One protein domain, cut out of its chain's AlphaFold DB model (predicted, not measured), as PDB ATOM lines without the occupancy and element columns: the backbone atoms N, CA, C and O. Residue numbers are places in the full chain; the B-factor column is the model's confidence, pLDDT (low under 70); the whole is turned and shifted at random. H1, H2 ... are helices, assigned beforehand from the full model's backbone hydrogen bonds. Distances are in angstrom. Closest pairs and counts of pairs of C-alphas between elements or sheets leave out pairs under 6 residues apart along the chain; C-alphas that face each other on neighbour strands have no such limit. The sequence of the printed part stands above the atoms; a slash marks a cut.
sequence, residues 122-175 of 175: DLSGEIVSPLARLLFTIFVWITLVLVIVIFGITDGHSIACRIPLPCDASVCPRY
ATOM      1  N   ASP A 122     162.584 193.542 219.684       89.88
ATOM      2  CA  ASP A 122     163.922 194.075 219.414       89.88
ATOM      3  C   ASP A 122     164.447 194.877 220.604       89.88
ATOM      4  O   ASP A 122     165.583 194.673 221.041       89.88
ATOM      5  N   LEU A 123     163.579 195.683 221.210       91.75
ATOM      6  CA  LEU A 123     163.911 196.494 222.371       91.75
ATOM      7  C   LEU A 123     164.279 195.655 223.603       91.75
ATOM      8  O   LEU A 123     165.163 196.025 224.377       91.75
ATOM      9  N   SER A 124     163.664 194.480 223.769       90.38
ATOM     10  CA  SER A 124     164.046 193.533 224.826       90.38
ATOM     11  C   SER A 124     165.503 193.059 224.696       90.38
ATOM     12  O   SER A 124     166.147 192.737 225.697       90.38
ATOM     13  N   GLY A 125     166.051 193.075 223.478       89.62
ATOM     14  CA  GLY A 125     167.441 192.730 223.195       89.62
ATOM     15  C   GLY A 125     168.428 193.787 223.641       89.62
ATOM     16  O   GLY A 125     169.471 193.452 224.199       89.62
ATOM     17  N   GLU A 126     168.072 195.045 223.402       88.50
ATOM     18  CA  GLU A 126     168.877 196.207 223.771       88.50
ATOM     19  C   GLU A 126     168.860 196.452 225.282       88.50
ATOM     20  O   GLU A 126     169.898 196.762 225.864       88.50
ATOM     21  N   ILE A 127     167.699 196.281 225.927       89.69
ATOM     22  CA  ILE A 127     167.523 196.587 227.354       89.69
ATOM     23  C   ILE A 127     167.919 195.411 228.258       89.69
ATOM     24  O   ILE A 127     168.505 195.633 229.318       89.69
ATOM     25  N   VAL A 128     167.562 194.173 227.895       91.50
ATOM     26  CA  VAL A 128     167.710 193.005 228.784       91.50
ATOM     27  C   VAL A 128     168.892 192.139 228.366       91.50
ATOM     28  O   VAL A 128     169.861 192.018 229.109       91.50
ATOM     29  N   SER A 129     168.798 191.474 227.211       93.44
ATOM     30  CA  SER A 129     169.889 190.666 226.649       93.44
ATOM     31  C   SER A 129     169.557 190.160 225.239       93.44
ATOM     32  O   SER A 129     168.381 189.952 224.923       93.44
ATOM     33  N   PRO A 130     170.565 189.814 224.412       92.12
ATOM     34  CA  PRO A 130     170.337 189.193 223.104       92.12
ATOM     35  C   PRO A 130     169.535 187.884 223.175       92.12
ATOM     36  O   PRO A 130     168.734 187.596 222.286       92.12
ATOM     37  N   LEU A 131     169.717 187.103 224.248       94.25
ATOM     38  CA  LEU A 131     168.951 185.877 224.481       94.25
ATOM     39  C   LEU A 131     167.477 186.186 224.768       94.25
ATOM     40  O   LEU A 131     166.603 185.507 224.233       94.25
ATOM     41  N   ALA A 132     167.193 187.222 225.566       92.19
ATOM     42  CA  ALA A 132     165.825 187.653 225.845       92.19
ATOM     43  C   ALA A 132     165.093 188.058 224.559       92.19
ATOM     44  O   ALA A 132     163.965 187.612 224.356       92.19
ATOM     45  N   ARG A 133     165.757 188.786 223.650       93.62
ATOM     46  CA  ARG A 133     165.216 189.082 222.311       93.62
ATOM     47  C   ARG A 133     164.873 187.826 221.538       93.62
ATOM     48  O   ARG A 133     163.767 187.724 221.024       93.62
ATOM     49  N   LEU A 134     165.791 186.865 221.461       94.88
ATOM     50  CA  LEU A 134     165.540 185.630 220.719       94.88
ATOM     51  C   LEU A 134     164.337 184.868 221.290       94.88
ATOM     52  O   LEU A 134     163.435 184.495 220.542       94.88
ATOM     53  N   LEU A 135     164.300 184.671 222.610       95.25
ATOM     54  CA  LEU A 135     163.213 183.957 223.280       95.25
ATOM     55  C   LEU A 135     161.874 184.679 223.111       95.25
ATOM     56  O   LEU A 135     160.869 184.039 222.805       95.25
ATOM     57  N   PHE A 136     161.859 186.003 223.263       93.94
ATOM     58  CA  PHE A 136     160.644 186.797 223.136       93.94
ATOM     59  C   PHE A 136     160.139 186.839 221.690       93.94
ATOM     60  O   PHE A 136     158.948 186.654 221.455       93.94
ATOM     61  N   THR A 137     161.030 186.977 220.704       94.50
ATOM     62  CA  THR A 137     160.677 186.909 219.278       94.50
ATOM     63  C   THR A 137     160.098 185.545 218.906       94.50
ATOM     64  O   THR A 137     159.059 185.489 218.248       94.50
ATOM     65  N   ILE A 138     160.711 184.442 219.355       96.44
ATOM     66  CA  ILE A 138     160.186 183.086 219.117       96.44
ATOM     67  C   ILE A 138     158.806 182.925 219.762       96.44
ATOM     68  O   ILE A 138     157.882 182.418 219.127       96.44
ATOM     69  N   PHE A 139     158.647 183.382 221.003       95.06
ATOM     70  CA  PHE A 139     157.373 183.323 221.715       95.06
ATOM     71  C   PHE A 139     156.261 184.088 220.983       95.06
ATOM     72  O   PHE A 139     155.175 183.540 220.770       95.06
ATOM     73  N   VAL A 140     156.532 185.323 220.548       93.69
ATOM     74  CA  VAL A 140     155.579 186.139 219.777       93.69
ATOM     75  C   VAL A 140     155.238 185.462 218.452       93.69
ATOM     76  O   VAL A 140     154.065 185.389 218.094       93.69
ATOM     77  N   TRP A 141     156.230 184.910 217.753       95.19
ATOM     78  CA  TRP A 141     156.021 184.229 216.477       95.19
ATOM     79  C   TRP A 141     155.134 182.984 216.617       95.19
ATOM     80  O   TRP A 141     154.150 182.848 215.890       95.19
ATOM     81  N   ILE A 142     155.411 182.116 217.597       96.56
ATOM     82  CA  ILE A 142     154.586 180.930 217.883       96.56
ATOM     83  C   ILE A 142     153.162 181.344 218.266       96.56
ATOM     84  O   ILE A 142     152.195 180.753 217.787       96.56
ATOM     85  N   THR A 143     153.022 182.378 219.098       92.50
ATOM     86  CA  THR A 143     151.709 182.890 219.515       92.50
ATOM     87  C   THR A 143     150.921 183.429 218.321       92.50
ATOM     88  O   THR A 143     149.728 183.161 218.205       92.50
ATOM     89  N   LEU A 144     151.576 184.128 217.393       92.00
ATOM     90  CA  LEU A 144     150.942 184.648 216.182       92.00
ATOM     91  C   LEU A 144     150.458 183.515 215.265       92.00
ATOM     92  O   LEU A 144     149.329 183.564 214.781       92.00
ATOM     93  N   VAL A 145     151.256 182.455 215.095       94.31
ATOM     94  CA  VAL A 145     150.837 181.244 214.366       94.31
ATOM     95  C   VAL A 145     149.643 180.573 215.051       94.31
ATOM     96  O   VAL A 145     148.664 180.245 214.382       94.31
ATOM     97  N   LEU A 146     149.681 180.408 216.378       90.94
ATOM     98  CA  LEU A 146     148.579 179.828 217.151       90.94
ATOM     99  C   LEU A 146     147.274 180.609 216.947       90.94
ATOM    100  O   LEU A 146     146.222 180.012 216.723       90.94
ATOM    101  N   VAL A 147     147.345 181.939 216.996       88.00
ATOM    102  CA  VAL A 147     146.191 182.816 216.788       88.00
ATOM    103  C   VAL A 147     145.609 182.630 215.383       88.00
ATOM    104  O   VAL A 147     144.401 182.437 215.260       88.00
ATOM    105  N   ILE A 148     146.446 182.603 214.337       89.56
ATOM    106  CA  ILE A 148     146.000 182.357 212.953       89.56
ATOM    107  C   ILE A 148     145.281 181.005 212.835       89.56
ATOM    108  O   ILE A 148     144.216 180.924 212.223       89.56
ATOM    109  N   VAL A 149     145.829 179.950 213.445       90.94
ATOM    110  CA  VAL A 149     145.223 178.607 213.436       90.94
ATOM    111  C   VAL A 149     143.850 178.615 214.111       90.94
ATOM    112  O   VAL A 149     142.893 178.077 213.555       90.94
ATOM    113  N   ILE A 150     143.726 179.249 215.280       87.00
ATOM    114  CA  ILE A 150     142.453 179.332 216.011       87.00
ATOM    115  C   ILE A 150     141.398 180.074 215.187       87.00
ATOM    116  O   ILE A 150     140.261 179.605 215.109       87.00
ATOM    117  N   PHE A 151     141.755 181.190 214.547       83.88
ATOM    118  CA  PHE A 151     140.825 181.904 213.668       83.88
ATOM    119  C   PHE A 151     140.383 181.042 212.489       83.88
ATOM    120  O   PHE A 151     139.184 180.893 212.274       83.88
ATOM    121  N   GLY A 152     141.320 180.378 211.805       85.94
ATOM    122  CA  GLY A 152     140.991 179.487 210.690       85.94
ATOM    123  C   GLY A 152     140.020 178.366 211.076       85.94
ATOM    124  O   GLY A 152     139.069 178.090 210.342       85.94
ATOM    125  N   ILE A 153     140.205 177.750 212.249       85.62
ATOM    126  CA  ILE A 153     139.295 176.710 212.758       85.62
ATOM    127  C   ILE A 153     137.928 177.307 213.118       85.62
ATOM    128  O   ILE A 153     136.890 176.742 212.767       85.62
ATOM    129  N   THR A 154     137.916 178.451 213.805       80.56
ATOM    130  CA  THR A 154     136.683 179.104 214.272       80.56
ATOM    131  C   THR A 154     135.819 179.560 213.096       80.56
ATOM    132  O   THR A 154     134.609 179.315 213.083       80.56
ATOM    133  N   ASP A 155     136.432 180.158 212.077       80.94
ATOM    134  CA  ASP A 155     135.746 180.593 210.861       80.94
ATOM    135  C   ASP A 155     135.241 179.386 210.058       80.94
ATOM    136  O   ASP A 155     134.084 179.360 209.630       80.94
ATOM    137  N   GLY A 156     136.062 178.335 209.932       78.69
ATOM    138  CA  GLY A 156     135.686 177.087 209.266       78.69
ATOM    139  C   GLY A 156     134.462 176.415 209.896       78.69
ATOM    140  O   GLY A 156     133.508 176.083 209.188       78.69
ATOM    141  N   HIS A 157     134.434 176.274 211.225       75.06
ATOM    142  CA  HIS A 157     133.267 175.756 211.950       75.06
ATOM    143  C   HIS A 157     132.026 176.640 211.766       75.06
ATOM    144  O   HIS A 157     130.920 176.133 211.558       75.06
ATOM    145  N   SER A 158     132.206 177.961 211.792       73.12
ATOM    146  CA  SER A 158     131.113 178.928 211.644       73.12
ATOM    147  C   SER A 158     130.456 178.879 210.261       73.12
ATOM    148  O   SER A 158     129.250 179.120 210.140       73.12
ATOM    149  N   ILE A 159     131.232 178.575 209.217       74.62
ATOM    150  CA  ILE A 159     130.743 178.419 207.841       74.62
ATOM    151  C   ILE A 159     130.087 177.049 207.662       74.62
ATOM    152  O   ILE A 159     128.978 176.976 207.134       74.62
ATOM    153  N   ALA A 160     130.722 175.975 208.139       72.62
ATOM    154  CA  ALA A 160     130.203 174.612 208.009       72.62
ATOM    155  C   ALA A 160     128.803 174.455 208.626       72.62
ATOM    156  O   ALA A 160     127.937 173.822 208.032       72.62
ATOM    157  N   CYS A 161     128.545 175.109 209.763       64.69
ATOM    158  CA  CYS A 161     127.241 175.090 210.432       64.69
ATOM    159  C   CYS A 161     126.120 175.815 209.645       64.69
ATOM    160  O   CYS A 161     124.939 175.623 209.931       64.69
ATOM    161  N   ARG A 162     126.452 176.646 208.642       66.94
ATOM    162  CA  ARG A 162     125.468 177.376 207.809       66.94
ATOM    163  C   ARG A 162     125.145 176.699 206.481       66.94
ATOM    164  O   ARG A 162     124.190 177.111 205.825       66.94
ATOM    165  N   ILE A 163     125.928 175.711 206.055       72.00
ATOM    166  CA  ILE A 163     125.686 174.996 204.799       72.00
ATOM    167  C   ILE A 163     124.757 173.812 205.107       72.00
ATOM    168  O   ILE A 163     125.036 173.067 206.046       72.00
ATOM    169  N   PRO A 164     123.675 173.586 204.337       62.88
ATOM    170  CA  PRO A 164     122.798 172.436 204.519       62.88
ATOM    171  C   PRO A 164     123.471 171.197 203.917       62.88
ATOM    172  O   PRO A 164     123.039 170.662 202.898       62.88
ATOM    173  N   LEU A 165     124.586 170.773 204.502       65.31
ATOM    174  CA  LEU A 165     125.146 169.455 204.248       65.31
ATOM    175  C   LEU A 165     124.440 168.448 205.166       65.31
ATOM    176  O   LEU A 165     124.052 168.805 206.282       65.31
ATOM    177  N   PRO A 166     124.277 167.185 204.740       58.69
ATOM    178  CA  PRO A 166     123.908 166.097 205.637       58.69
ATOM    179  C   PRO A 166     125.085 165.841 206.593       58.69
ATOM    180  O   PRO A 166     125.891 164.941 206.383       58.69
ATOM    181  N   CYS A 167     125.261 166.704 207.594       57.84
ATOM    182  CA  CYS A 167     126.347 166.589 208.557       57.84
ATOM    183  C   CYS A 167     126.017 165.514 209.592       57.84
ATOM    184  O   CYS A 167     125.006 165.589 210.293       57.84
ATOM    185  N   ASP A 168     126.918 164.541 209.700       51.97
ATOM    186  CA  ASP A 168     127.047 163.675 210.863       51.97
ATOM    187  C   ASP A 168     127.147 164.537 212.138       51.97
ATOM    188  O   ASP A 168     127.888 165.523 212.201       51.97
ATOM    189  N   ALA A 169     126.362 164.182 213.155       53.62
ATOM    190  CA  ALA A 169     126.159 164.947 214.386       53.62
ATOM    191  C   ALA A 169     127.402 165.000 215.302       53.62
ATOM    192  O   ALA A 169     127.340 165.565 216.392       53.62
ATOM    193  N   SER A 170     128.521 164.417 214.867       55.78
ATOM    194  CA  SER A 170     129.803 164.359 215.569       55.78
ATOM    195  C   SER A 170     130.682 165.609 215.377       55.78
ATOM    196  O   SER A 170     131.566 165.853 216.196       55.78
ATOM    197  N   VAL A 171     130.445 166.419 214.332       56.34
ATOM    198  CA  VAL A 171     131.338 167.535 213.932       56.34
ATOM    199  C   VAL A 171     130.880 168.909 214.444       56.34
ATOM    200  O   VAL A 171     131.679 169.836 214.513       56.34
ATOM    201  N   CYS A 172     129.618 169.061 214.856       51.34
ATOM    202  CA  CYS A 172     129.139 170.267 215.538       51.34
ATOM    203  C   CYS A 172     129.092 170.000 217.049       51.34
ATOM    204  O   CYS A 172     128.160 169.332 217.507       51.34
ATOM    205  N   PRO A 173     130.042 170.513 217.854       46.12
ATOM    206  CA  PRO A 173     129.885 170.484 219.295       46.12
ATOM    207  C   PRO A 173     128.665 171.346 219.630       46.12
ATOM    208  O   PRO A 173     128.630 172.534 219.311       46.12
ATOM    209  N   ARG A 174     127.639 170.740 220.236       41.69
ATOM    210  CA  ARG A 174     126.572 171.510 220.877       41.69
ATOM    211  C   ARG A 174     127.186 172.185 222.098       41.69
ATOM    212  O   ARG A 174     127.459 171.508 223.088       41.69
ATOM    213  N   TYR A 175     127.434 173.480 221.986       40.19
ATOM    214  CA  TYR A 175     127.576 174.367 223.135       40.19
ATOM    215  C   TYR A 175     126.189 174.887 223.510       40.19
ATOM    216  O   TYR A 175     125.423 175.211 222.572       40.19
TER     217      TYR A 175
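This is residues 122 to 175 of the 175 residues of the protein "CstA domain-containing protein" of Candidatus Methanolliviera hydrocarbonicum (UniProt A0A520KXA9). One long helix, H2, makes a rod; at its first end the short helix H1 folds back on it as a small hook, and at its other end residues 161 to 175 make a looping tail with no named element. The printed part has 54 residues with two named helices, H1 then H2, and is all helix. It is extended, with a radius of gyration of the C-alphas of 19.3 A and spans of 57 by 15 by 14 A.

H1, residues 122 to 127, begins with C-alpha 122 at (163.922, 194.075, 219.414) and is 9.1 A long. H2, residues 130 to 160, runs 45.3 A to C-alpha 160 at (130.203, 174.612, 208.009).

H1 and H2 form a helical hairpin with a tight link. H1 touches residues 130 to 137 of H2 alone; the closest C-alphas, of Gly 125 and Arg 133, are 4.4 A apart. They run opposite ways at a shallow tilt of 32 degrees, only just short of steep. In both helices every O i to N i+4 pair is within hydrogen-bond range.

The two C-alphas farthest apart, of Ile 127 and Pro 166, are 57.5 A apart. Residues 138 to 156 and 162 to 170 stand free. The printed part has no cut. pLDDT is under 70 at residues 161 to 162 and 164 to 175.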